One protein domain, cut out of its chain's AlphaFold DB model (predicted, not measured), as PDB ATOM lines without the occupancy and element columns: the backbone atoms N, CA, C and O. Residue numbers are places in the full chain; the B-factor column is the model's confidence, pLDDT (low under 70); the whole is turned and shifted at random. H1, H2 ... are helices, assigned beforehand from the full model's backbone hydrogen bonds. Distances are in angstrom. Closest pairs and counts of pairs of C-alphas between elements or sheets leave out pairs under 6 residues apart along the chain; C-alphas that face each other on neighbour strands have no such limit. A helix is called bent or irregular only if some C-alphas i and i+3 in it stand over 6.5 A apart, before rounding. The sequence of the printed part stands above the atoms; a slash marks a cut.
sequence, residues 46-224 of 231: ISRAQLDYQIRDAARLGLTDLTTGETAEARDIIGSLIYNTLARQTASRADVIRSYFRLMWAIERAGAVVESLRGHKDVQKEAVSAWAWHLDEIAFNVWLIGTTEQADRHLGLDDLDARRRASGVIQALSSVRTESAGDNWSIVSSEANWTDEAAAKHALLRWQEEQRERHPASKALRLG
ATOM      1  N   ILE A  46     166.192 165.377 150.353       93.38
ATOM      2  CA  ILE A  46     166.062 163.911 150.325       93.38
ATOM      3  C   ILE A  46     164.619 163.488 150.605       93.38
ATOM      4  O   ILE A  46     164.095 162.616 149.912       93.38
ATOM      5  N   SER A  47     163.956 164.108 151.585       92.31
ATOM      6  CA  SER A  47     162.569 163.785 151.928       92.31
ATOM      7  C   SER A  47     161.614 164.062 150.766       92.31
ATOM      8  O   SER A  47     160.705 163.267 150.529       92.31
ATOM      9  N   ARG A  48     161.811 165.162 150.028       90.88
ATOM     10  CA  ARG A  48     161.011 165.478 148.833       90.88
ATOM     11  C   ARG A  48     161.260 164.474 147.713       90.88
ATOM     12  O   ARG A  48     160.306 163.951 147.148       90.88
ATOM     13  N   ALA A  49     162.523 164.132 147.457       91.69
ATOM     14  CA  ALA A  49     162.874 163.129 146.453       91.69
ATOM     15  C   ALA A  49     162.298 161.736 146.784       91.69
ATOM     16  O   ALA A  49     161.852 161.019 145.889       91.69
ATOM     17  N   GLN A  50     162.273 161.355 148.065       93.38
ATOM     18  CA  GLN A  50     161.661 160.104 148.520       93.38
ATOM     19  C   GLN A  50     160.145 160.092 148.322       93.38
ATOM     20  O   GLN A  50     159.609 159.076 147.883       93.38
ATOM     21  N   LEU A  51     159.462 161.205 148.607       91.19
ATOM     22  CA  LEU A  51     158.027 161.338 148.358       91.19
ATOM     23  C   LEU A  51     157.723 161.160 146.862       91.19
ATOM     24  O   LEU A  51     156.897 160.325 146.499       91.19
ATOM     25  N   ASP A  52     158.438 161.882 145.995       90.69
ATOM     26  CA  ASP A  52     158.264 161.796 144.539       90.69
ATOM     27  C   ASP A  52     158.498 160.374 144.016       90.69
ATOM     28  O   ASP A  52     157.753 159.884 143.161       90.69
ATOM     29  N   TYR A  53     159.508 159.684 144.555       93.38
ATOM     30  CA  TYR A  53     159.762 158.283 144.243       93.38
ATOM     31  C   TYR A  53     158.594 157.382 144.663       93.38
ATOM     32  O   TYR A  53     158.132 156.584 143.852       93.38
ATOM     33  N   GLN A  54     158.083 157.526 145.890       93.12
ATOM     34  CA  GLN A  54     156.961 156.722 146.394       93.12
ATOM     35  C   GLN A  54     155.690 156.917 145.561       93.12
ATOM     36  O   GLN A  54     154.997 155.949 145.258       93.12
ATOM     37  N   ILE A  55     155.406 158.153 145.143       93.25
ATOM     38  CA  ILE A  55     154.249 158.487 144.302       93.25
ATOM     39  C   ILE A  55     154.359 157.799 142.935       93.25
ATOM     40  O   ILE A  55     153.402 157.187 142.458       93.25
ATOM     41  N   ARG A  56     155.536 157.858 142.301       94.12
ATOM     42  CA  ARG A  56     155.778 157.190 141.012       94.12
ATOM     43  C   ARG A  56     155.787 155.670 141.142       94.12
ATOM     44  O   ARG A  56     155.291 154.981 140.252       94.12
ATOM     45  N   ASP A  57     156.316 155.135 142.237       95.06
ATOM     46  CA  ASP A  57     156.312 153.694 142.475       95.06
ATOM     47  C   ASP A  57     154.889 153.173 142.707       95.06
ATOM     48  O   ASP A  57     154.535 152.143 142.147       95.06
ATOM     49  N   ALA A  58     154.019 153.926 143.393       93.94
ATOM     50  CA  ALA A  58     152.598 153.591 143.502       93.94
ATOM     51  C   ALA A  58     151.922 153.486 142.120       93.94
ATOM     52  O   ALA A  58     151.205 152.520 141.851       93.94
ATOM     53  N   ALA A  59     152.212 154.421 141.207       93.38
ATOM     54  CA  ALA A  59     151.723 154.353 139.829       93.38
ATOM     55  C   ALA A  59     152.261 153.118 139.067       93.38
ATOM     56  O   ALA A  59     151.544 152.436 138.328       93.38
ATOM     57  N   ARG A  60     153.535 152.773 139.265       95.25
ATOM     58  CA  ARG A  60     154.150 151.588 138.650       95.25
ATOM     59  C   ARG A  60     153.577 150.280 139.201       95.25
ATOM     60  O   ARG A  60     153.347 149.336 138.442       95.25
ATOM     61  N   LEU A  61     153.342 150.216 140.509       93.38
ATOM     62  CA  LEU A  61     152.723 149.072 141.173       93.38
ATOM     63  C   LEU A  61     151.281 148.882 140.697       93.38
ATOM     64  O   LEU A  61     150.903 147.750 140.412       93.38
ATOM     65  N   GLY A  62     150.527 149.968 140.499       93.44
ATOM     66  CA  GLY A  62     149.199 149.915 139.882       93.44
ATOM     67  C   GLY A  62     149.217 149.288 138.482       93.44
ATOM     68  O   GLY A  62     148.438 148.381 138.204       93.44
ATOM     69  N   LEU A  63     150.168 149.677 137.620       94.50
ATOM     70  CA  LEU A  63     150.327 149.038 136.304       94.50
ATOM     71  C   LEU A  63     150.689 147.553 136.435       94.50
ATOM     72  O   LEU A  63     150.179 146.713 135.697       94.50
ATOM     73  N   THR A  64     151.581 147.225 137.369       95.12
ATOM     74  CA  THR A  64     152.020 145.844 137.602       95.12
ATOM     75  C   THR A  64     150.843 144.969 138.047       95.12
ATOM     76  O   THR A  64     150.678 143.865 137.534       95.12
ATOM     77  N   ASP A  65     149.975 145.478 138.924       94.94
ATOM     78  CA  ASP A  65     148.756 144.794 139.370       94.94
ATOM     79  C   ASP A  65     147.773 144.523 138.218       94.94
ATOM     80  O   ASP A  65     147.159 143.460 138.168       94.94
ATOM     81  N   LEU A  66     147.665 145.437 137.247       94.06
ATOM     82  CA  LEU A  66     146.805 145.273 136.064       94.06
ATOM     83  C   LEU A  66     147.367 144.295 135.015       94.06
ATOM     84  O   LEU A  66     146.628 143.772 134.172       94.06
ATOM     85  N   THR A  67     148.679 144.060 135.033       95.00
ATOM     86  CA  THR A  67     149.395 143.340 133.964       95.00
ATOM     87  C   THR A  67     149.950 141.989 134.374       95.00
ATOM     88  O   THR A  67     150.375 141.231 133.505       95.00
ATOM     89  N   THR A  68     149.945 141.662 135.665       94.62
ATOM     90  CA  THR A  68     150.591 140.455 136.191       94.62
ATOM     91  C   THR A  68     149.707 139.715 137.197       94.62
ATOM     92  O   THR A  68     148.601 140.149 137.526       94.62
ATOM     93  N   GLY A  69     150.187 138.558 137.662       95.50
ATOM     94  CA  GLY A  69     149.574 137.798 138.751       95.50
ATOM     95  C   GLY A  69     148.134 137.367 138.468       95.50
ATOM     96  O   GLY A  69     147.807 136.903 137.376       95.50
ATOM     97  N   GLU A  70     147.271 137.526 139.473       95.25
ATOM     98  CA  GLU A  70     145.871 137.097 139.417       95.25
ATOM     99  C   GLU A  70     145.040 137.868 138.383       95.25
ATOM    100  O   GLU A  70     144.088 137.314 137.835       95.25
ATOM    101  N   THR A  71     145.383 139.131 138.105       96.19
ATOM    102  CA  THR A  71     144.677 139.942 137.103       96.19
ATOM    103  C   THR A  71     144.990 139.451 135.696       96.19
ATOM    104  O   THR A  71     144.082 139.328 134.877       96.19
ATOM    105  N   ALA A  72     146.258 139.128 135.414       94.81
ATOM    106  CA  ALA A  72     146.653 138.541 134.136       94.81
ATOM    107  C   ALA A  72     145.996 137.169 133.923       94.81
ATOM    108  O   ALA A  72     145.386 136.943 132.883       94.81
ATOM    109  N   GLU A  73     146.016 136.301 134.940       94.44
ATOM    110  CA  GLU A  73     145.335 134.999 134.897       94.44
ATOM    111  C   GLU A  73     143.825 135.154 134.633       94.44
ATOM    112  O   GLU A  73     143.258 134.473 133.778       94.44
ATOM    113  N   ALA A  74     143.162 136.082 135.329       94.69
ATOM    114  CA  ALA A  74     141.738 136.344 135.144       94.69
ATOM    115  C   ALA A  74     141.416 136.902 133.746       94.69
ATOM    116  O   ALA A  74     140.401 136.525 133.152       94.69
ATOM    117  N   ARG A  75     142.286 137.772 133.205       92.88
ATOM    118  CA  ARG A  75     142.191 138.277 131.826       92.88
ATOM    119  C   ARG A  75     142.333 137.144 130.820       92.88
ATOM    120  O   ARG A  75     141.535 137.093 129.894       92.88
ATOM    121  N   ASP A  76     143.262 136.218 131.026       91.00
ATOM    122  CA  ASP A  76     143.464 135.079 130.128       91.00
ATOM    123  C   ASP A  76     142.280 134.106 130.150       91.00
ATOM    124  O   ASP A  76     141.841 133.653 129.091       91.00
ATOM    125  N   ILE A  77     141.714 133.814 131.327       90.38
ATOM    126  CA  ILE A  77     140.538 132.937 131.464       90.38
ATOM    127  C   ILE A  77     139.328 133.544 130.748       90.38
ATOM    128  O   ILE A  77     138.697 132.882 129.918       90.38
ATOM    129  N   ILE A  78     139.004 134.805 131.048       87.75
ATOM    130  CA  ILE A  78     137.846 135.477 130.446       87.75
ATOM    131  C   ILE A  78     138.097 135.758 128.963       87.75
ATOM    132  O   ILE A  78     137.237 135.477 128.132       87.75
ATOM    133  N   GLY A  79     139.286 136.230 128.601       84.31
ATOM    134  CA  GLY A  79     139.675 136.470 127.216       84.31
ATOM    135  C   GLY A  79     139.621 135.194 126.377       84.31
ATOM    136  O   GLY A  79     139.098 135.215 125.266       84.31
ATOM    137  N   SER A  80     140.061 134.055 126.916       83.50
ATOM    138  CA  SER A  80     139.929 132.762 126.235       83.50
ATOM    139  C   SER A  80     138.468 132.368 126.036       83.50
ATOM    140  O   SER A  80     138.115 131.898 124.960       83.50
ATOM    141  N   LEU A  81     137.601 132.599 127.023       81.06
ATOM    142  CA  LEU A  81     136.168 132.331 126.885       81.06
ATOM    143  C   LEU A  81     135.513 133.205 125.800       81.06
ATOM    144  O   LEU A  81     134.659 132.729 125.058       81.06
ATOM    145  N   ILE A  82     135.913 134.475 125.708       77.56
ATOM    146  CA  ILE A  82     135.313 135.466 124.807       77.56
ATOM    147  C   ILE A  82     135.837 135.331 123.374       77.56
ATOM    148  O   ILE A  82     135.068 135.347 122.413       77.56
ATOM    149  N   TYR A  83     137.158 135.260 123.221       72.25
ATOM    150  CA  TYR A  83     137.827 135.424 121.931       72.25
ATOM    151  C   TYR A  83     138.220 134.098 121.280       72.25
ATOM    152  O   TYR A  83     138.547 134.078 120.091       72.25
ATOM    153  N   ASN A  84     138.198 132.988 122.020       72.00
ATOM    154  CA  ASN A  84     138.604 131.699 121.484       72.00
ATOM    155  C   ASN A  84     137.401 130.910 120.956       72.00
ATOM    156  O   ASN A  84     136.759 130.144 121.665       72.00
ATOM    157  N   THR A  85     137.127 131.059 119.662       53.84
ATOM    158  CA  THR A  85     136.085 130.298 118.954       53.84
ATOM    159  C   THR A  85     136.457 128.830 118.702       53.84
ATOM    160  O   THR A  85     135.608 128.066 118.246       53.84
ATOM    161  N   LEU A  86     137.706 128.414 118.974       46.47
ATOM    162  CA  LEU A  86     138.243 127.104 118.573       46.47
ATOM    163  C   LEU A  86     138.845 126.261 119.714       46.47
ATOM    164  O   LEU A  86     138.986 125.046 119.543       46.47
ATOM    165  N   ALA A  87     139.195 126.831 120.873       49.31
ATOM    166  CA  ALA A  87     139.783 126.052 121.965       49.31
ATOM    167  C   ALA A  87     138.725 125.383 122.848       49.31
ATOM    168  O   ALA A  87     137.947 126.018 123.549       49.31
ATOM    169  N   ARG A  88     138.784 124.051 122.871       47.31
ATOM    170  CA  ARG A  88     137.959 123.143 123.680       47.31
ATOM    171  C   ARG A  88     138.229 123.188 125.194       47.31
ATOM    172  O   ARG A  88     137.691 122.351 125.912       47.31
ATOM    173  N   GLN A  89     139.066 124.099 125.691       55.09
ATOM    174  CA  GLN A  89     139.253 124.265 127.133       55.09
ATOM    175  C   GLN A  89     138.193 125.224 127.662       55.09
ATOM    176  O   GLN A  89     138.403 126.425 127.788       55.09
ATOM    177  N   THR A  90     137.023 124.669 127.952       68.31
ATOM    178  CA  THR A  90     135.992 125.362 128.717       68.31
ATOM    179  C   THR A  90     136.498 125.559 130.140       68.31
ATOM    180  O   THR A  90     136.586 124.592 130.900       68.31
ATOM    181  N   ALA A  91     136.846 126.798 130.491       80.50
ATOM    182  CA  ALA A  91     137.060 127.196 131.876       80.50
ATOM    183  C   ALA A  91     135.848 126.780 132.722       80.50
ATOM    184  O   ALA A  91     134.701 126.861 132.265       80.50
ATOM    185  N   SER A  92     136.086 126.305 133.947       87.00
ATOM    186  CA  SER A  92     134.979 125.900 134.808       87.00
ATOM    187  C   SER A  92     134.128 127.116 135.180       87.00
ATOM    188  O   SER A  92     134.613 128.246 135.257       87.00
ATOM    189  N   ARG A  93     132.848 126.881 135.484       83.38
ATOM    190  CA  ARG A  93     131.931 127.921 135.978       83.38
ATOM    191  C   ARG A  93     132.533 128.715 137.146       83.38
ATOM    192  O   ARG A  93     132.411 129.936 137.199       83.38
ATOM    193  N   ALA A  94     133.176 128.013 138.078       87.25
ATOM    194  CA  ALA A  94     133.791 128.618 139.252       87.25
ATOM    195  C   ALA A  94     134.978 129.522 138.879       87.25
ATOM    196  O   ALA A  94     135.130 130.593 139.465       87.25
ATOM    197  N   ASP A  95     135.778 129.132 137.885       90.44
ATOM    198  CA  ASP A  95     136.933 129.918 137.436       90.44
ATOM    199  C   ASP A  95     136.511 131.180 136.684       90.44
ATOM    200  O   ASP A  95     137.134 132.226 136.860       90.44
ATOM    201  N   VAL A  96     135.414 131.121 135.921       87.69
ATOM    202  CA  VAL A  96     134.830 132.304 135.268       87.69
ATOM    203  C   VAL A  96     134.317 133.295 136.311       87.69
ATOM    204  O   VAL A  96     134.654 134.475 136.247       87.69
ATOM    205  N   ILE A  97     133.566 132.826 137.315       87.38
ATOM    206  CA  ILE A  97     133.056 133.676 138.405       87.38
ATOM    207  C   ILE A  97     134.212 134.305 139.195       87.38
ATOM    208  O   ILE A  97     134.211 135.510 139.446       87.38
ATOM    209  N   ARG A  98     135.230 133.517 139.565       91.50
ATOM    210  CA  ARG A  98     136.400 134.028 140.296       91.50
ATOM    211  C   ARG A  98     137.155 135.066 139.469       91.50
ATOM    212  O   ARG A  98     137.510 136.117 139.994       91.50
ATOM    213  N   SER A  99     137.377 134.784 138.188       92.69
ATOM    214  CA  SER A  99     138.036 135.712 137.268       92.69
ATOM    215  C   SER A  99     137.244 137.008 137.122       92.69
ATOM    216  O   SER A  99     137.833 138.081 137.190       92.69
ATOM    217  N   TYR A 100     135.913 136.932 137.027       89.69
ATOM    218  CA  TYR A 100     135.045 138.107 136.947       89.69
ATOM    219  C   TYR A 100     135.247 139.037 138.147       89.69
ATOM    220  O   TYR A 100     135.548 140.217 137.973       89.69
ATOM    221  N   PHE A 101     135.177 138.503 139.370       90.38
ATOM    222  CA  PHE A 101     135.382 139.312 140.573       90.38
ATOM    223  C   PHE A 101     136.822 139.817 140.718       90.38
ATOM    224  O   PHE A 101     137.020 140.940 141.175       90.38
ATOM    225  N   ARG A 102     137.830 139.047 140.288       95.25
ATOM    226  CA  ARG A 102     139.229 139.511 140.257       95.25
ATOM    227  C   ARG A 102     139.409 140.713 139.330       95.25
ATOM    228  O   ARG A 102     140.066 141.674 139.715       95.25
ATOM    229  N   LEU A 103     138.796 140.685 138.148       93.31
ATOM    230  CA  LEU A 103     138.830 141.802 137.202       93.31
ATOM    231  C   LEU A 103     138.096 143.039 137.734       93.31
ATOM    232  O   LEU A 103     138.617 144.148 137.639       93.31
ATOM    233  N   MET A 104     136.929 142.848 138.352       89.56
ATOM    234  CA  MET A 104     136.200 143.924 139.032       89.56
ATOM    235  C   MET A 104     137.042 144.579 140.126       89.56
ATOM    236  O   MET A 104     137.160 145.801 140.189       89.56
ATOM    237  N   TRP A 105     137.679 143.757 140.953       93.62
ATOM    238  CA  TRP A 105     138.538 144.227 142.028       93.62
ATOM    239  C   TRP A 105     139.788 144.948 141.506       93.62
ATOM    240  O   TRP A 105     140.190 145.961 142.071       93.62
ATOM    241  N   ALA A 106     140.371 144.491 140.394       94.56
ATOM    242  CA  ALA A 106     141.485 145.178 139.740       94.56
ATOM    243  C   ALA A 106     141.098 146.595 139.269       94.56
ATOM    244  O   ALA A 106     141.874 147.533 139.455       94.56
ATOM    245  N   ILE A 107     139.881 146.776 138.732       91.44
ATOM    246  CA  ILE A 107     139.348 148.106 138.392       91.44
ATOM    247  C   ILE A 107     139.242 148.974 139.651       91.44
ATOM    248  O   ILE A 107     139.761 150.089 139.667       91.44
ATOM    249  N   GLU A 108     138.612 148.472 140.720       90.81
ATOM    250  CA  GLU A 108     138.450 149.224 141.974       90.81
ATOM    251  C   GLU A 108     139.805 149.634 142.581       90.81
ATOM    252  O   GLU A 108     139.981 150.791 142.977       90.81
ATOM    253  N   ARG A 109     140.798 148.732 142.582       93.88
ATOM    254  CA  ARG A 109     142.165 149.039 143.034       93.88
ATOM    255  C   ARG A 109     142.831 150.107 142.177       93.88
ATOM    256  O   ARG A 109     143.439 151.016 142.737       93.88
ATOM    257  N   ALA A 110     142.696 150.048 140.852       92.75
ATOM    258  CA  ALA A 110     143.220 151.096 139.979       92.75
ATOM    259  C   ALA A 110     142.597 152.463 140.310       92.75
ATOM    260  O   ALA A 110     143.319 153.452 140.436       92.75
ATOM    261  N   GLY A 111     141.282 152.510 140.549       90.50
ATOM    262  CA  GLY A 111     140.596 153.716 141.021       90.50
ATOM    263  C   GLY A 111     141.166 154.255 142.335       90.50
ATOM    264  O   GLY A 111     141.454 155.448 142.438       90.50
ATOM    265  N   ALA A 112     141.399 153.380 143.316       92.56
ATOM    266  CA  ALA A 112     141.987 153.761 144.599       92.56
ATOM    267  C   ALA A 112     143.411 154.326 144.452       92.56
ATOM    268  O   ALA A 112     143.744 155.328 145.093       92.56
ATOM    269  N   VAL A 113     144.242 153.738 143.581       93.94
ATOM    270  CA  VAL A 113     145.583 154.276 143.313       93.94
ATOM    271  C   VAL A 113     145.479 155.646 142.640       93.94
ATOM    272  O   VAL A 113     146.144 156.577 143.085       93.94
ATOM    273  N   VAL A 114     144.611 155.833 141.640       91.81
ATOM    274  CA  VAL A 114     144.433 157.151 141.002       91.81
ATOM    275  C   VAL A 114     143.953 158.220 141.981       91.81
ATOM    276  O   VAL A 114     144.465 159.340 141.925       91.81
ATOM    277  N   GLU A 115     143.030 157.905 142.894       91.19
ATOM    278  CA  GLU A 115     142.590 158.871 143.912       91.19
ATOM    279  C   GLU A 115     143.739 159.235 144.863       91.19
ATOM    280  O   GLU A 115     143.915 160.406 145.202       91.19
ATOM    281  N   SER A 116     144.598 158.271 145.223       92.62
ATOM    282  CA  SER A 116     145.791 158.549 146.038       92.62
ATOM    283  C   SER A 116     146.783 159.505 145.351       92.62
ATOM    284  O   SER A 116     147.528 160.216 146.025       92.62
ATOM    285  N   LEU A 117     146.750 159.582 144.015       92.69
ATOM    286  CA  LEU A 117     147.601 160.453 143.200       92.69
ATOM    287  C   LEU A 117     146.991 161.843 142.937       92.69
ATOM    288  O   LEU A 117     147.616 162.653 142.256       92.69
ATOM    289  N   ARG A 118     145.804 162.171 143.468       89.94
ATOM    290  CA  ARG A 118     145.059 163.410 143.149       89.94
ATOM    291  C   ARG A 118     145.824 164.719 143.407       89.94
ATOM    292  O   ARG A 118     145.568 165.725 142.748       89.94
ATOM    293  N   GLY A 119     146.776 164.720 144.342       90.12
ATOM    294  CA  GLY A 119     147.671 165.857 144.605       90.12
ATOM    295  C   GLY A 119     148.836 166.000 143.613       90.12
ATOM    296  O   GLY A 119     149.484 167.043 143.577       90.12
ATOM    297  N   HIS A 120     149.083 164.982 142.786       93.31
ATOM    298  CA  HIS A 120     150.251 164.837 141.915       93.31
ATOM    299  C   HIS A 120     149.813 164.655 140.461       93.31
ATOM    300  O   HIS A 120     150.016 163.601 139.858       93.31
ATOM    301  N   LYS A 121     149.195 165.707 139.906       90.62
ATOM    302  CA  LYS A 121     148.515 165.670 138.601       90.62
ATOM    303  C   LYS A 121     149.367 165.050 137.499       90.62
ATOM    304  O   LYS A 121     148.887 164.154 136.828       90.62
ATOM    305  N   ASP A 122     150.624 165.453 137.335       89.94
ATOM    306  CA  ASP A 122     151.459 164.943 136.237       89.94
ATOM    307  C   ASP A 122     151.655 163.420 136.307       89.94
ATOM    308  O   ASP A 122     151.481 162.726 135.307       89.94
ATOM    309  N   VAL A 123     151.916 162.889 137.507       92.38
ATOM    310  CA  VAL A 123     152.061 161.441 137.726       92.38
ATOM    311  C   VAL A 123     150.722 160.728 137.564       92.38
ATOM    312  O   VAL A 123     150.664 159.653 136.976       92.38
ATOM    313  N   GLN A 124     149.631 161.332 138.038       92.69
ATOM    314  CA  GLN A 124     148.280 160.800 137.860       92.69
ATOM    315  C   GLN A 124     147.929 160.652 136.372       92.69
ATOM    316  O   GLN A 124     147.419 159.613 135.953       92.69
ATOM    317  N   LYS A 125     148.242 161.669 135.560       87.69
ATOM    318  CA  LYS A 125     148.019 161.666 134.110       87.69
ATOM    319  C   LYS A 125     148.862 160.607 133.404       87.69
ATOM    320  O   LYS A 125     148.342 159.862 132.573       87.69
ATOM    321  N   GLU A 126     150.147 160.519 133.750       88.38
ATOM    322  CA  GLU A 126     151.063 159.501 133.222       88.38
ATOM    323  C   GLU A 126     150.563 158.085 133.544       88.38
ATOM    324  O   GLU A 126     150.459 157.247 132.646       88.38
ATOM    325  N   ALA A 127     150.165 157.848 134.798       90.44
ATOM    326  CA  ALA A 127     149.621 156.575 135.258       90.44
ATOM    327  C   ALA A 127     148.360 156.182 134.477       90.44
ATOM    328  O   ALA A 127     148.316 155.110 133.875       90.44
ATOM    329  N   VAL A 128     147.360 157.069 134.416       88.50
ATOM    330  CA  VAL A 128     146.100 156.803 133.702       88.50
ATOM    331  C   VAL A 128     146.349 156.523 132.223       88.50
ATOM    332  O   VAL A 128     145.759 155.595 131.673       88.50
ATOM    333  N   SER A 129     147.244 157.274 131.580       84.94
ATOM    334  CA  SER A 129     147.610 157.041 130.181       84.94
ATOM    335  C   SER A 129     148.215 155.648 129.971       84.94
ATOM    336  O   SER A 129     147.796 154.923 129.065       84.94
ATOM    337  N   ALA A 130     149.143 155.237 130.842       87.75
ATOM    338  CA  ALA A 130     149.781 153.924 130.775       87.75
ATOM    339  C   ALA A 130     148.803 152.768 131.048       87.75
ATOM    340  O   ALA A 130     148.938 151.689 130.474       87.75
ATOM    341  N   TRP A 131     147.815 152.973 131.919       91.62
ATOM    342  CA  TRP A 131     146.866 151.929 132.317       91.62
ATOM    343  C   TRP A 131     145.669 151.808 131.384       91.62
ATOM    344  O   TRP A 131     144.986 150.785 131.402       91.62
ATOM    345  N   ALA A 132     145.393 152.841 130.586       84.31
ATOM    346  CA  ALA A 132     144.127 152.982 129.882       84.31
ATOM    347  C   ALA A 132     143.773 151.777 129.006       84.31
ATOM    348  O   ALA A 132     142.631 151.331 129.025       84.31
ATOM    349  N   TRP A 133     144.746 151.214 128.282       84.69
ATOM    350  CA  TRP A 133     144.505 150.032 127.451       84.69
ATOM    351  C   TRP A 133     144.087 148.812 128.284       84.69
ATOM    352  O   TRP A 133     143.127 148.129 127.938       84.69
ATOM    353  N   HIS A 134     144.763 148.568 129.411       89.81
ATOM    354  CA  HIS A 134     144.440 147.453 130.303       89.81
ATOM    355  C   HIS A 134     143.066 147.630 130.943       89.81
ATOM    356  O   HIS A 134     142.294 146.682 131.026       89.81
ATOM    357  N   LEU A 135     142.747 148.847 131.377       88.25
ATOM    358  CA  LEU A 135     141.456 149.152 131.980       88.25
ATOM    359  C   LEU A 135     140.311 149.038 130.973       88.25
ATOM    360  O   LEU A 135     139.273 148.494 131.333       88.25
ATOM    361  N   ASP A 136     140.510 149.474 129.725       83.12
ATOM    362  CA  ASP A 136     139.535 149.299 128.639       83.12
ATOM    363  C   ASP A 136     139.238 147.823 128.388       83.12
ATOM    364  O   ASP A 136     138.080 147.413 128.334       83.12
ATOM    365  N   GLU A 137     140.284 147.011 128.255       85.00
ATOM    366  CA  GLU A 137     140.144 145.578 128.020       85.00
ATOM    367  C   GLU A 137     139.468 144.870 129.203       85.00
ATOM    368  O   GLU A 137     138.548 144.077 129.010       85.00
ATOM    369  N   ILE A 138     139.888 145.163 130.439       90.25
ATOM    370  CA  ILE A 138     139.303 144.571 131.648       90.25
ATOM    371  C   ILE A 138     137.830 144.974 131.776       90.25
ATOM    372  O   ILE A 138     136.982 144.110 132.002       90.25
ATOM    373  N   ALA A 139     137.514 146.258 131.594       85.19
ATOM    374  CA  ALA A 139     136.148 146.768 131.616       85.19
ATOM    375  C   ALA A 139     135.278 146.088 130.558       85.19
ATOM    376  O   ALA A 139     134.158 145.669 130.849       85.19
ATOM    377  N   PHE A 140     135.814 145.938 129.347       80.56
ATOM    378  CA  PHE A 140     135.144 145.252 128.257       80.56
ATOM    379  C   PHE A 140     134.856 143.781 128.595       80.56
ATOM    380  O   PHE A 140     133.726 143.318 128.447       80.56
ATOM    381  N   ASN A 141     135.859 143.060 129.097       84.69
ATOM    382  CA  ASN A 141     135.749 141.654 129.474       84.69
ATOM    383  C   ASN A 141     134.708 141.439 130.580       84.69
ATOM    384  O   ASN A 141     133.858 140.555 130.481       84.69
ATOM    385  N   VAL A 142     134.738 142.279 131.617       84.06
ATOM    386  CA  VAL A 142     133.743 142.290 132.696       84.06
ATOM    387  C   VAL A 142     132.347 142.559 132.149       84.06
ATOM    388  O   VAL A 142     131.402 141.857 132.513       84.06
ATOM    389  N   TRP A 143     132.208 143.576 131.296       78.69
ATOM    390  CA  TRP A 143     130.927 143.948 130.715       78.69
ATOM    391  C   TRP A 143     130.335 142.791 129.914       78.69
ATOM    392  O   TRP A 143     129.192 142.418 130.162       78.69
ATOM    393  N   LEU A 144     131.118 142.184 129.015       75.31
ATOM    394  CA  LEU A 144     130.631 141.117 128.149       75.31
ATOM    395  C   LEU A 144     130.182 139.900 128.961       75.31
ATOM    396  O   LEU A 144     129.126 139.340 128.689       75.31
ATOM    397  N   ILE A 145     130.933 139.523 130.000       77.00
ATOM    398  CA  ILE A 145     130.478 138.479 130.920       77.00
ATOM    399  C   ILE A 145     129.178 138.917 131.588       77.00
ATOM    400  O   ILE A 145     128.204 138.181 131.522       77.00
ATOM    401  N   GLY A 146     129.108 140.120 132.155       69.00
ATOM    402  CA  GLY A 146     127.928 140.587 132.876       69.00
ATOM    403  C   GLY A 146     126.647 140.714 132.038       69.00
ATOM    404  O   GLY A 146     125.555 140.557 132.589       69.00
ATOM    405  N   THR A 147     126.750 141.003 130.739       65.88
ATOM    406  CA  THR A 147     125.593 141.177 129.842       65.88
ATOM    407  C   THR A 147     125.225 139.936 129.053       65.88
ATOM    408  O   THR A 147     124.121 139.873 128.518       65.88
ATOM    409  N   THR A 148     126.098 138.930 128.976       65.25
ATOM    410  CA  THR A 148     125.703 137.671 128.344       65.25
ATOM    411  C   THR A 148     124.515 137.069 129.088       65.25
ATOM    412  O   THR A 148     124.564 136.835 130.293       65.25
ATOM    413  N   GLU A 149     123.455 136.743 128.349       55.22
ATOM    414  CA  GLU A 149     122.267 136.041 128.856       55.22
ATOM    415  C   GLU A 149     122.637 134.724 129.584       55.22
ATOM    416  O   GLU A 149     121.927 134.240 130.466       55.22
ATOM    417  N   GLN A 150     123.814 134.171 129.261       51.41
ATOM    418  CA  GLN A 150     124.438 133.048 129.958       51.41
ATOM    419  C   GLN A 150     124.929 133.382 131.375       51.41
ATOM    420  O   GLN A 150     124.819 132.528 132.254       51.41
ATOM    421  N   ALA A 151     125.449 134.580 131.646       55.66
ATOM    422  CA  ALA A 151     125.863 134.957 132.995       55.66
ATOM    423  C   ALA A 151     124.680 135.116 133.949       55.66
ATOM    424  O   ALA A 151     124.768 134.701 135.107       55.66
ATOM    425  N   ASP A 152     123.561 135.622 133.444       53.38
ATOM    426  CA  ASP A 152     122.359 135.825 134.247       53.38
ATOM    427  C   ASP A 152     121.652 134.488 134.540       53.38
ATOM    428  O   ASP A 152     121.387 134.143 135.690       53.38
ATOM    429  N   ARG A 153     121.465 133.634 133.519       56.06
ATOM    430  CA  ARG A 153     120.787 132.333 133.691       56.06
ATOM    431  C   ARG A 153     121.650 131.235 134.311       56.06
ATOM    432  O   ARG A 153     121.108 130.336 134.953       56.06
ATOM    433  N   HIS A 154     122.968 131.250 134.097       55.06
ATOM    434  CA  HIS A 154     123.842 130.155 134.530       55.06
ATOM    435  C   HIS A 154     124.855 130.547 135.596       55.06
ATOM    436  O   HIS A 154     125.215 129.679 136.391       55.06
ATOM    437  N   LEU A 155     125.328 131.794 135.668       62.69
ATOM    438  CA  LEU A 155     126.350 132.192 136.649       62.69
ATOM    439  C   LEU A 155     125.753 132.823 137.914       62.69
ATOM    440  O   LEU A 155     126.391 132.738 138.962       62.69
ATOM    441  N   GLY A 156     124.519 133.339 137.858       64.31
ATOM    442  CA  GLY A 156     123.890 134.026 138.991       64.31
ATOM    443  C   GLY A 156     124.649 135.298 139.376       64.31
ATOM    444  O   GLY A 156     124.735 135.633 140.553       64.31
ATOM    445  N   LEU A 157     125.268 135.955 138.390       65.56
ATOM    446  CA  LEU A 157     126.088 137.154 138.567       65.56
ATOM    447  C   LEU A 157     125.232 138.426 138.468       65.56
ATOM    448  O   LEU A 157     125.540 139.320 137.679       65.56
ATOM    449  N   ASP A 158     124.174 138.514 139.270       66.94
ATOM    450  CA  ASP A 158     123.361 139.728 139.413       66.94
ATOM    451  C   ASP A 158     123.934 140.626 140.526       66.94
ATOM    452  O   ASP A 158     123.327 140.849 141.570       66.94
ATOM    453  N   ASP A 159     125.177 141.084 140.344       72.81
ATOM    454  CA  ASP A 159     125.808 142.061 141.241       72.81
ATOM    455  C   ASP A 159     125.810 143.448 140.584       72.81
ATOM    456  O   ASP A 159     126.827 143.956 140.094       72.81
ATOM    457  N   LEU A 160     124.617 144.047 140.519       71.69
ATOM    458  CA  LEU A 160     124.411 145.394 139.983       71.69
ATOM    459  C   LEU A 160     125.244 146.448 140.720       71.69
ATOM    460  O   LEU A 160     125.692 147.416 140.100       71.69
ATOM    461  N   ASP A 161     125.471 146.268 142.019       73.06
ATOM    462  CA  ASP A 161     126.219 147.223 142.830       73.06
ATOM    463  C   ASP A 161     127.709 147.192 142.503       73.06
ATOM    464  O   ASP A 161     128.311 148.254 142.331       73.06
ATOM    465  N   ALA A 162     128.307 146.007 142.345       72.00
ATOM    466  CA  ALA A 162     129.683 145.903 141.876       72.00
ATOM    467  C   ALA A 162     129.838 146.556 140.501       72.00
ATOM    468  O   ALA A 162     130.724 147.392 140.319       72.00
ATOM    469  N   ARG A 163     128.938 146.251 139.553       71.69
ATOM    470  CA  ARG A 163     128.959 146.852 138.207       71.69
ATOM    471  C   ARG A 163     128.907 148.376 138.270       71.69
ATOM    472  O   ARG A 163     129.743 149.028 137.654       71.69
ATOM    473  N   ARG A 164     127.999 148.945 139.070       75.12
ATOM    474  CA  ARG A 164     127.902 150.400 139.276       75.12
ATOM    475  C   ARG A 164     129.194 151.000 139.826       75.12
ATOM    476  O   ARG A 164     129.618 152.044 139.331       75.12
ATOM    477  N   ARG A 165     129.834 150.355 140.811       78.12
ATOM    478  CA  ARG A 165     131.119 150.825 141.360       78.12
ATOM    479  C   ARG A 165     132.219 150.815 140.303       78.12
ATOM    480  O   ARG A 165     132.878 151.837 140.121       78.12
ATOM    481  N   ALA A 166     132.371 149.718 139.562       73.00
ATOM    482  CA  ALA A 166     133.365 149.630 138.495       73.00
ATOM    483  C   ALA A 166     133.115 150.663 137.386       73.00
ATOM    484  O   ALA A 166     134.051 151.344 136.974       73.00
ATOM    485  N   SER A 167     131.863 150.852 136.951       73.19
ATOM    486  CA  SER A 167     131.513 151.894 135.977       73.19
ATOM    487  C   SER A 167     131.864 153.297 136.484       73.19
ATOM    488  O   SER A 167     132.419 154.090 135.727       73.19
ATOM    489  N   GLY A 168     131.599 153.591 137.763       75.38
ATOM    490  CA  GLY A 168     131.969 154.866 138.383       75.38
ATOM    491  C   GLY A 168     133.482 155.098 138.399       75.38
ATOM    492  O   GLY A 168     133.941 156.191 138.071       75.38
ATOM    493  N   VAL A 169     134.267 154.060 138.704       80.06
ATOM    494  CA  VAL A 169     135.736 154.121 138.650       80.06
ATOM    495  C   VAL A 169     136.222 154.367 137.224       80.06
ATOM    496  O   VAL A 169     137.021 155.269 136.995       80.06
ATOM    497  N   ILE A 170     135.706 153.624 136.248       78.38
ATOM    498  CA  ILE A 170     136.075 153.779 134.838       78.38
ATOM    499  C   ILE A 170     135.754 155.196 134.335       78.38
ATOM    500  O   ILE A 170     136.580 155.810 133.662       78.38
ATOM    501  N   GLN A 171     134.597 155.753 134.707       78.69
ATOM    502  CA  GLN A 171     134.212 157.122 134.353       78.69
ATOM    503  C   GLN A 171     135.124 158.178 135.002       78.69
ATOM    504  O   GLN A 171     135.468 159.183 134.374       78.69
ATOM    505  N   ALA A 172     135.547 157.961 136.248       78.06
ATOM    506  CA  ALA A 172     136.525 158.828 136.902       78.06
ATOM    507  C   ALA A 172     137.904 158.743 136.221       78.06
ATOM    508  O   ALA A 172     138.594 159.747 136.073       78.06
ATOM    509  N   LEU A 173     138.305 157.562 135.749       78.06
ATOM    510  CA  LEU A 173     139.558 157.379 135.013       78.06
ATOM    511  C   LEU A 173     139.492 158.018 133.618       78.06
ATOM    512  O   LEU A 173     140.478 158.599 133.156       78.06
ATOM    513  N   SER A 174     138.327 157.983 132.963       74.69
ATOM    514  CA  SER A 174     138.123 158.643 131.672       74.69
ATOM    515  C   SER A 174     138.235 160.154 131.759       74.69
ATOM    516  O   SER A 174     138.892 160.749 130.907       74.69
ATOM    517  N   SER A 175     137.668 160.780 132.795       77.44
ATOM    518  CA  SER A 175     137.770 162.235 132.960       77.44
ATOM    519  C   SER A 175     139.223 162.690 133.131       77.44
ATOM    520  O   SER A 175     139.656 163.610 132.435       77.44
ATOM    521  N   VAL A 176     140.012 161.986 133.953       77.69
ATOM    522  CA  VAL A 176     141.445 162.278 134.140       77.69
ATOM    523  C   VAL A 176     142.213 162.170 132.817       77.69
ATOM    524  O   VAL A 176     143.081 162.998 132.524       77.69
ATOM    525  N   ARG A 177     141.891 161.186 131.971       70.25
ATOM    526  CA  ARG A 177     142.552 161.022 130.668       70.25
ATOM    527  C   ARG A 177     142.173 162.120 129.676       70.25
ATOM    528  O   ARG A 177     143.063 162.640 129.001       70.25
ATOM    529  N   THR A 178     140.898 162.490 129.586       72.50
ATOM    530  CA  THR A 178     140.436 163.547 128.669       72.50
ATOM    531  C   THR A 178     141.090 164.890 129.004       72.50
ATOM    532  O   THR A 178     141.537 165.601 128.105       72.50
ATOM    533  N   GLU A 179     141.287 165.190 130.294       71.94
ATOM    534  CA  GLU A 179     142.074 166.349 130.757       71.94
ATOM    535  C   GLU A 179     143.574 166.279 130.401       71.94
ATOM    536  O   GLU A 179     144.307 167.267 130.537       71.94
ATOM    537  N   SER A 180     144.074 165.108 130.009       61.59
ATOM    538  CA  SER A 180     145.496 164.849 129.748       61.59
ATOM    539  C   SER A 180     145.838 164.841 128.268       61.59
ATOM    540  O   SER A 180     146.862 165.396 127.881       61.59
ATOM    541  N   ALA A 181     145.008 164.190 127.455       58.97
ATOM    542  CA  ALA A 181     145.329 163.902 126.064       58.97
ATOM    543  C   ALA A 181     144.724 164.906 125.073       58.97
ATOM    544  O   ALA A 181     145.146 164.933 123.925       58.97
ATOM    545  N   GLY A 182     143.706 165.686 125.467       57.62
ATOM    546  CA  GLY A 182     142.888 166.445 124.507       57.62
ATOM    547  C   GLY A 182     142.109 165.554 123.522       57.62
ATOM    548  O   GLY A 182     141.352 166.063 122.701       57.62
ATOM    549  N   ASP A 183     142.270 164.233 123.628       54.16
ATOM    550  CA  ASP A 183     141.573 163.223 122.854       54.16
ATOM    551  C   ASP A 183     140.236 162.895 123.513       54.16
ATOM    552  O   ASP A 183     140.149 162.619 124.714       54.16
ATOM    553  N   ASN A 184     139.190 162.874 122.690       53.16
ATOM    554  CA  ASN A 184     137.852 162.451 123.074       53.16
ATOM    555  C   ASN A 184     137.837 160.918 123.187       53.16
ATOM    556  O   ASN A 184     137.452 160.203 122.264       53.16
ATOM    557  N   TRP A 185     138.350 160.390 124.297       50.78
ATOM    558  CA  TRP A 185     138.271 158.966 124.591       50.78
ATOM    559  C   TRP A 185     136.850 158.632 125.042       50.78
ATOM    560  O   TRP A 185     136.489 158.857 126.196       50.78
ATOM    561  N   SER A 186     136.036 158.091 124.135       50.38
ATOM    562  CA  SER A 186     134.831 157.372 124.528       50.38
ATOM    563  C   SER A 186     135.248 155.960 124.918       50.38
ATOM    564  O   SER A 186     135.464 155.100 124.062       50.38
ATOM    565  N   ILE A 187     135.379 155.700 126.217       52.66
ATOM    566  CA  ILE A 187     135.313 154.313 126.670       52.66
ATOM    567  C   ILE A 187     133.962 153.781 126.192       52.66
ATOM    568  O   ILE A 187     132.958 154.499 126.223       52.66
ATOM    569  N   VAL A 188     133.905 152.504 125.819       50.62
ATOM    570  CA  VAL A 188     132.640 151.770 125.658       50.62
ATOM    571  C   VAL A 188     131.663 152.094 126.808       50.62
ATOM    572  O   VAL A 188     130.469 152.170 126.576       50.62
ATOM    573  N   SER A 189     132.159 152.408 128.012       47.38
ATOM    574  CA  SER A 189     131.398 152.768 129.209       47.38
ATOM    575  C   SER A 189     130.787 154.174 129.251       47.38
ATOM    576  O   SER A 189     129.903 154.375 130.078       47.38
ATOM    577  N   SER A 190     131.257 155.156 128.469       45.78
ATOM    578  CA  SER A 190     130.651 156.501 128.457       45.78
ATOM    579  C   SER A 190     129.448 156.581 127.517       45.78
ATOM    580  O   SER A 190     128.573 157.417 127.713       45.78
ATOM    581  N   GLU A 191     129.406 155.713 126.502       44.22
ATOM    582  CA  GLU A 191     128.283 155.603 125.563       44.22
ATOM    583  C   GLU A 191     127.365 154.413 125.867       44.22
ATOM    584  O   GLU A 191     126.162 154.487 125.619       44.22
ATOM    585  N   ALA A 192     127.889 153.323 126.435       47.97
ATOM    586  CA  ALA A 192     127.057 152.241 126.927       47.97
ATOM    587  C   ALA A 192     126.467 152.655 128.272       47.97
ATOM    588  O   ALA A 192     127.123 152.597 129.309       47.97
ATOM    589  N   ASN A 193     125.184 153.002 128.278       54.72
ATOM    590  CA  ASN A 193     124.384 152.708 129.451       54.72
ATOM    591  C   ASN A 193     124.518 151.189 129.657       54.72
ATOM    592  O   ASN A 193     124.067 150.428 128.810       54.72
ATOM    593  N   TRP A 194     125.193 150.729 130.719       53.22
ATOM    594  CA  TRP A 194     125.539 149.304 130.925       53.22
ATOM    595  C   TRP A 194     124.298 148.396 131.052       53.22
ATOM    596  O   TRP A 194     124.418 147.182 131.191       53.22
ATOM    597  N   THR A 195     123.115 149.006 131.013       54.69
ATOM    598  CA  THR A 195     121.785 148.404 131.021       54.69
ATOM    599  C   THR A 195     121.174 148.228 129.619       54.69
ATOM    600  O   THR A 195     120.197 147.498 129.495       54.69
ATOM    601  N   ASP A 196     121.731 148.848 128.570       65.06
ATOM    602  CA  ASP A 196     121.270 148.750 127.176       65.06
ATOM    603  C   ASP A 196     122.227 147.876 126.346       65.06
ATOM    604  O   ASP A 196     123.301 148.301 125.906       65.06
ATOM    605  N   GLU A 197     121.822 146.624 126.135       58.09
ATOM    606  CA  GLU A 197     122.584 145.607 125.404       58.09
ATOM    607  C   GLU A 197     122.891 146.017 123.950       58.09
ATOM    608  O   GLU A 197     123.984 145.747 123.441       58.09
ATOM    609  N   ALA A 198     121.962 146.704 123.275       63.00
ATOM    610  CA  ALA A 198     122.110 147.081 121.871       63.00
ATOM    611  C   ALA A 198     123.117 148.226 121.698       63.00
ATOM    612  O   ALA A 198     124.002 148.150 120.836       63.00
ATOM    613  N   ALA A 199     123.026 149.251 122.550       61.81
ATOM    614  CA  ALA A 199     123.988 150.353 122.580       61.81
ATOM    615  C   ALA A 199     125.406 149.841 122.867       61.81
ATOM    616  O   ALA A 199     126.374 150.224 122.202       61.81
ATOM    617  N   ALA A 200     125.522 148.903 123.802       56.25
ATOM    618  CA  ALA A 200     126.797 148.348 124.203       56.25
ATOM    619  C   ALA A 200     127.409 147.412 123.142       56.25
ATOM    620  O   ALA A 200     128.612 147.478 122.885       56.25
ATOM    621  N   LYS A 201     126.597 146.626 122.419       60.78
ATOM    622  CA  LYS A 201     127.055 145.840 121.255       60.78
ATOM    623  C   LYS A 201     127.569 146.727 120.114       60.78
ATOM    624  O   LYS A 201     128.556 146.387 119.462       60.78
ATOM    625  N   HIS A 202     126.928 147.872 119.875       64.62
ATOM    626  CA  HIS A 202     127.385 148.839 118.875       64.62
ATOM    627  C   HIS A 202     128.689 149.542 119.298       64.62
ATOM    628  O   HIS A 202     129.599 149.704 118.484       64.62
ATOM    629  N   ALA A 203     128.810 149.919 120.574       63.44
ATOM    630  CA  ALA A 203     130.049 150.455 121.142       63.44
ATOM    631  C   ALA A 203     131.203 149.431 121.084       63.44
ATOM    632  O   ALA A 203     132.326 149.792 120.741       63.44
ATOM    633  N   LEU A 204     130.911 148.143 121.307       61.22
ATOM    634  CA  LEU A 204     131.851 147.030 121.148       61.22
ATOM    635  C   LEU A 204     132.422 146.942 119.723       61.22
ATOM    636  O   LEU A 204     133.640 146.873 119.553       61.22
ATOM    637  N   LEU A 205     131.565 146.942 118.698       66.94
ATOM    638  CA  LEU A 205     132.019 146.832 117.307       66.94
ATOM    639  C   LEU A 205     132.925 148.005 116.915       66.94
ATOM    640  O   LEU A 205     133.982 147.782 116.323       66.94
ATOM    641  N   ARG A 206     132.559 149.228 117.322       73.25
ATOM    642  CA  ARG A 206     133.394 150.419 117.112       73.25
ATOM    643  C   ARG A 206     134.732 150.319 117.830       73.25
ATOM    644  O   ARG A 206     135.762 150.526 117.202       73.25
ATOM    645  N   TRP A 207     134.741 149.927 119.103       70.12
ATOM    646  CA  TRP A 207     135.984 149.769 119.857       70.12
ATOM    647  C   TRP A 207     136.912 148.730 119.214       70.12
ATOM    648  O   TRP A 207     138.096 148.996 119.029       70.12
ATOM    649  N   GLN A 208     136.391 147.572 118.790       66.88
ATOM    650  CA  GLN A 208     137.191 146.570 118.074       66.88
ATOM    651  C   GLN A 208     137.784 147.118 116.774       66.88
ATOM    652  O   GLN A 208     138.917 146.781 116.423       66.88
ATOM    653  N   GLU A 209     137.030 147.937 116.046       73.88
ATOM    654  CA  GLU A 209     137.485 148.575 114.816       73.88
ATOM    655  C   GLU A 209     138.571 149.623 115.090       73.88
ATOM    656  O   GLU A 209     139.639 149.562 114.480       73.88
ATOM    657  N   GLU A 210     138.386 150.475 116.099       71.81
ATOM    658  CA  GLU A 210     139.387 151.450 116.543       71.81
ATOM    659  C   GLU A 210     140.684 150.782 117.013       71.81
ATOM    660  O   GLU A 210     141.776 151.190 116.607       71.81
ATOM    661  N   GLN A 211     140.605 149.716 117.819       64.75
ATOM    662  CA  GLN A 211     141.800 148.974 118.233       64.75
ATOM    663  C   GLN A 211     142.488 148.320 117.025       64.75
ATOM    664  O   GLN A 211     143.717 148.349 116.903       64.75
ATOM    665  N   ARG A 212     141.717 147.778 116.070       66.06
ATOM    666  CA  ARG A 212     142.265 147.236 114.814       66.06
ATOM    667  C   ARG A 212     142.974 148.288 113.967       66.06
ATOM    668  O   ARG A 212     143.806 147.892 113.147       66.06
ATOM    669  N   GLU A 213     142.640 149.567 114.098       72.88
ATOM    670  CA  GLU A 213     143.292 150.669 113.385       72.88
ATOM    671  C   GLU A 213     144.513 151.223 114.127       72.88
ATOM    672  O   GLU A 213     145.511 151.559 113.485       72.88
ATOM    673  N   ARG A 214     144.469 151.262 115.465       66.56
ATOM    674  CA  ARG A 214     145.550 151.792 116.311       66.56
ATOM    675  C   ARG A 214     146.763 150.863 116.425       66.56
ATOM    676  O   ARG A 214     147.874 151.351 116.624       66.56
ATOM    677  N   HIS A 215     146.601 149.548 116.263       59.66
ATOM    678  CA  HIS A 215     147.717 148.603 116.382       59.66
ATOM    679  C   HIS A 215     148.403 148.290 115.028       59.66
ATOM    680  O   HIS A 215     147.756 147.876 114.068       59.66
ATOM    681  N   PRO A 216     149.741 148.400 114.905       52.38
ATOM    682  CA  PRO A 216     150.453 148.135 113.645       52.38
ATOM    683  C   PRO A 216     150.451 146.651 113.220       52.38
ATOM    684  O   PRO A 216     150.546 146.351 112.027       52.38
ATOM    685  N   ALA A 217     150.279 145.717 114.163       51.34
ATOM    686  CA  ALA A 217     150.253 144.275 113.893       51.34
ATOM    687  C   ALA A 217     149.044 143.836 113.037       51.34
ATOM    688  O   ALA A 217     149.177 142.991 112.149       51.34
ATOM    689  N   SER A 218     147.875 144.458 113.220       49.19
ATOM    690  CA  SER A 218     146.687 144.230 112.381       49.19
ATOM    691  C   SER A 218     146.830 144.857 110.988       49.19
ATOM    692  O   SER A 218     146.264 144.347 110.019       49.19
ATOM    693  N   LYS A 219     147.623 145.928 110.852       47.50
ATOM    694  CA  LYS A 219     147.933 146.577 109.566       47.50
ATOM    695  C   LYS A 219     148.837 145.696 108.691       47.50
ATOM    696  O   LYS A 219     148.578 145.554 107.495       47.50
ATOM    697  N   ALA A 220     149.828 145.033 109.293       47.31
ATOM    698  CA  ALA A 220     150.706 144.072 108.617       47.31
ATOM    699  C   ALA A 220     149.950 142.823 108.113       47.31
ATOM    700  O   ALA A 220     150.161 142.384 106.981       47.31
ATOM    701  N   LEU A 221     148.996 142.304 108.897       48.09
ATOM    702  CA  LEU A 221     148.122 141.188 108.497       48.09
ATOM    703  C   LEU A 221     147.198 141.529 107.311       48.09
ATOM    704  O   LEU A 221     146.937 140.659 106.483       48.09
ATOM    705  N   ARG A 222     146.733 142.785 107.178       50.47
ATOM    706  CA  ARG A 222     145.939 143.239 106.013       50.47
ATOM    707  C   ARG A 222     146.770 143.369 104.739       50.47
ATOM    708  O   ARG A 222     146.280 143.043 103.660       50.47
ATOM    709  N   LEU A 223     148.009 143.849 104.848       47.66
ATOM    710  CA  LEU A 223     148.915 143.923 103.700       47.66
ATOM    711  C   LEU A 223     149.272 142.518 103.207       47.66
ATOM    712  O   LEU A 223     149.169 142.262 102.013       47.66
ATOM    713  N   GLY A 224     149.559 141.582 104.117       43.62
ATOM    714  CA  GLY A 224     149.821 140.183 103.767       43.62
ATOM    715  C   GLY A 224     148.613 139.432 103.186       43.62
ATOM    716  O   GLY A 224     148.785 138.619 102.279       43.62
TER     717      GLY A 224
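AT A GLANCE: This is residues 46 to 224 of the 231 residues of an uncharacterized protein of Pseudoclavibacter sp. AY1F1 (UniProt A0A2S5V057). A bent helix, H4, runs through the core of a bundle, with H1, H3 and H6 gathered round its two arms, partly aligned and partly crossed. H2 packs on H3 and H4b, small H7 packs on H6, and H8 packs on H7 and ends in a tail with H9; residues 46 to 51 and 212 to 224 stick out. The printed part has 179 residues with nine named helices, H1 to H9 in chain order, and no named strand: the class is all helix. It is compact, with a radius of gyration of the C-alphas of 17.3 A and spans of 56 by 42 by 30 A.

IN THESE COORDINATES: Find C-alpha 121 at (148.515, 165.670, 138.601), where H4, residues 121 to 147, begins. By its hydrogen bonds it was assigned as one helix, but it is bent: C-alphas 130 and 133 are 7.4 A apart, between arms H4a, residues 121 to 130, and H4b, residues 133 to 147, at a steep tilt of 62 degrees. H3, residues 93 to 116, measures 35.1 A, H6, residues 160 to 181, 31.2 A, and H1, residues 46 to 67, 31.1 A from C-alpha 46 at (166.062, 163.911, 150.325). Look next for H2, residues 69 to 83, H5, residues 149 to 155, and H7, residues 188 to 191. H8, residues 197 to 214, measures 25.5 A, and H9, residues 216 to 224, ends at C-alpha 224 at (149.821, 140.183, 103.767).

HOW THE PARTS SIT: H3 and H4 are the hubs, touching four other helices each. H3 touches H4b at a steep tilt of 44 degrees, closest at C-alphas 100 and 142, 6.1 A. H3 and H4a form a helical hairpin but only just touch, with 3 pairs of C-alphas within 8 A. H1 touches H4a, closest at C-alphas 59 and 127, 5.5 A. H6 touches H3, closest at C-alphas 111 and 169, 5.4 A. H2 touches H3 at a steep tilt of 56 degrees, closest at C-alphas 74 and 99, 4.3 A. H5 is close but not clearly touching H4b, C-alphas 145 and 151 being closest at 6.2 A. H7 touches H6 and H8; H8 and H9 touch only at the corner, and only just, with 3 pairs within 8 A. In each helix or arm but H7, too short for one, every O i to N i+4 pair is within hydrogen-bond range.

THE WHOLE: The C-alphas of Ile 46 and Arg 153 are the farthest apart, 57.7 A. The printed part has no cut, and no link is long. The mean pLDDT of the printed part is 76.5; among the residues under 70 are 146 to 158, 180 to 205 and 214 to 224.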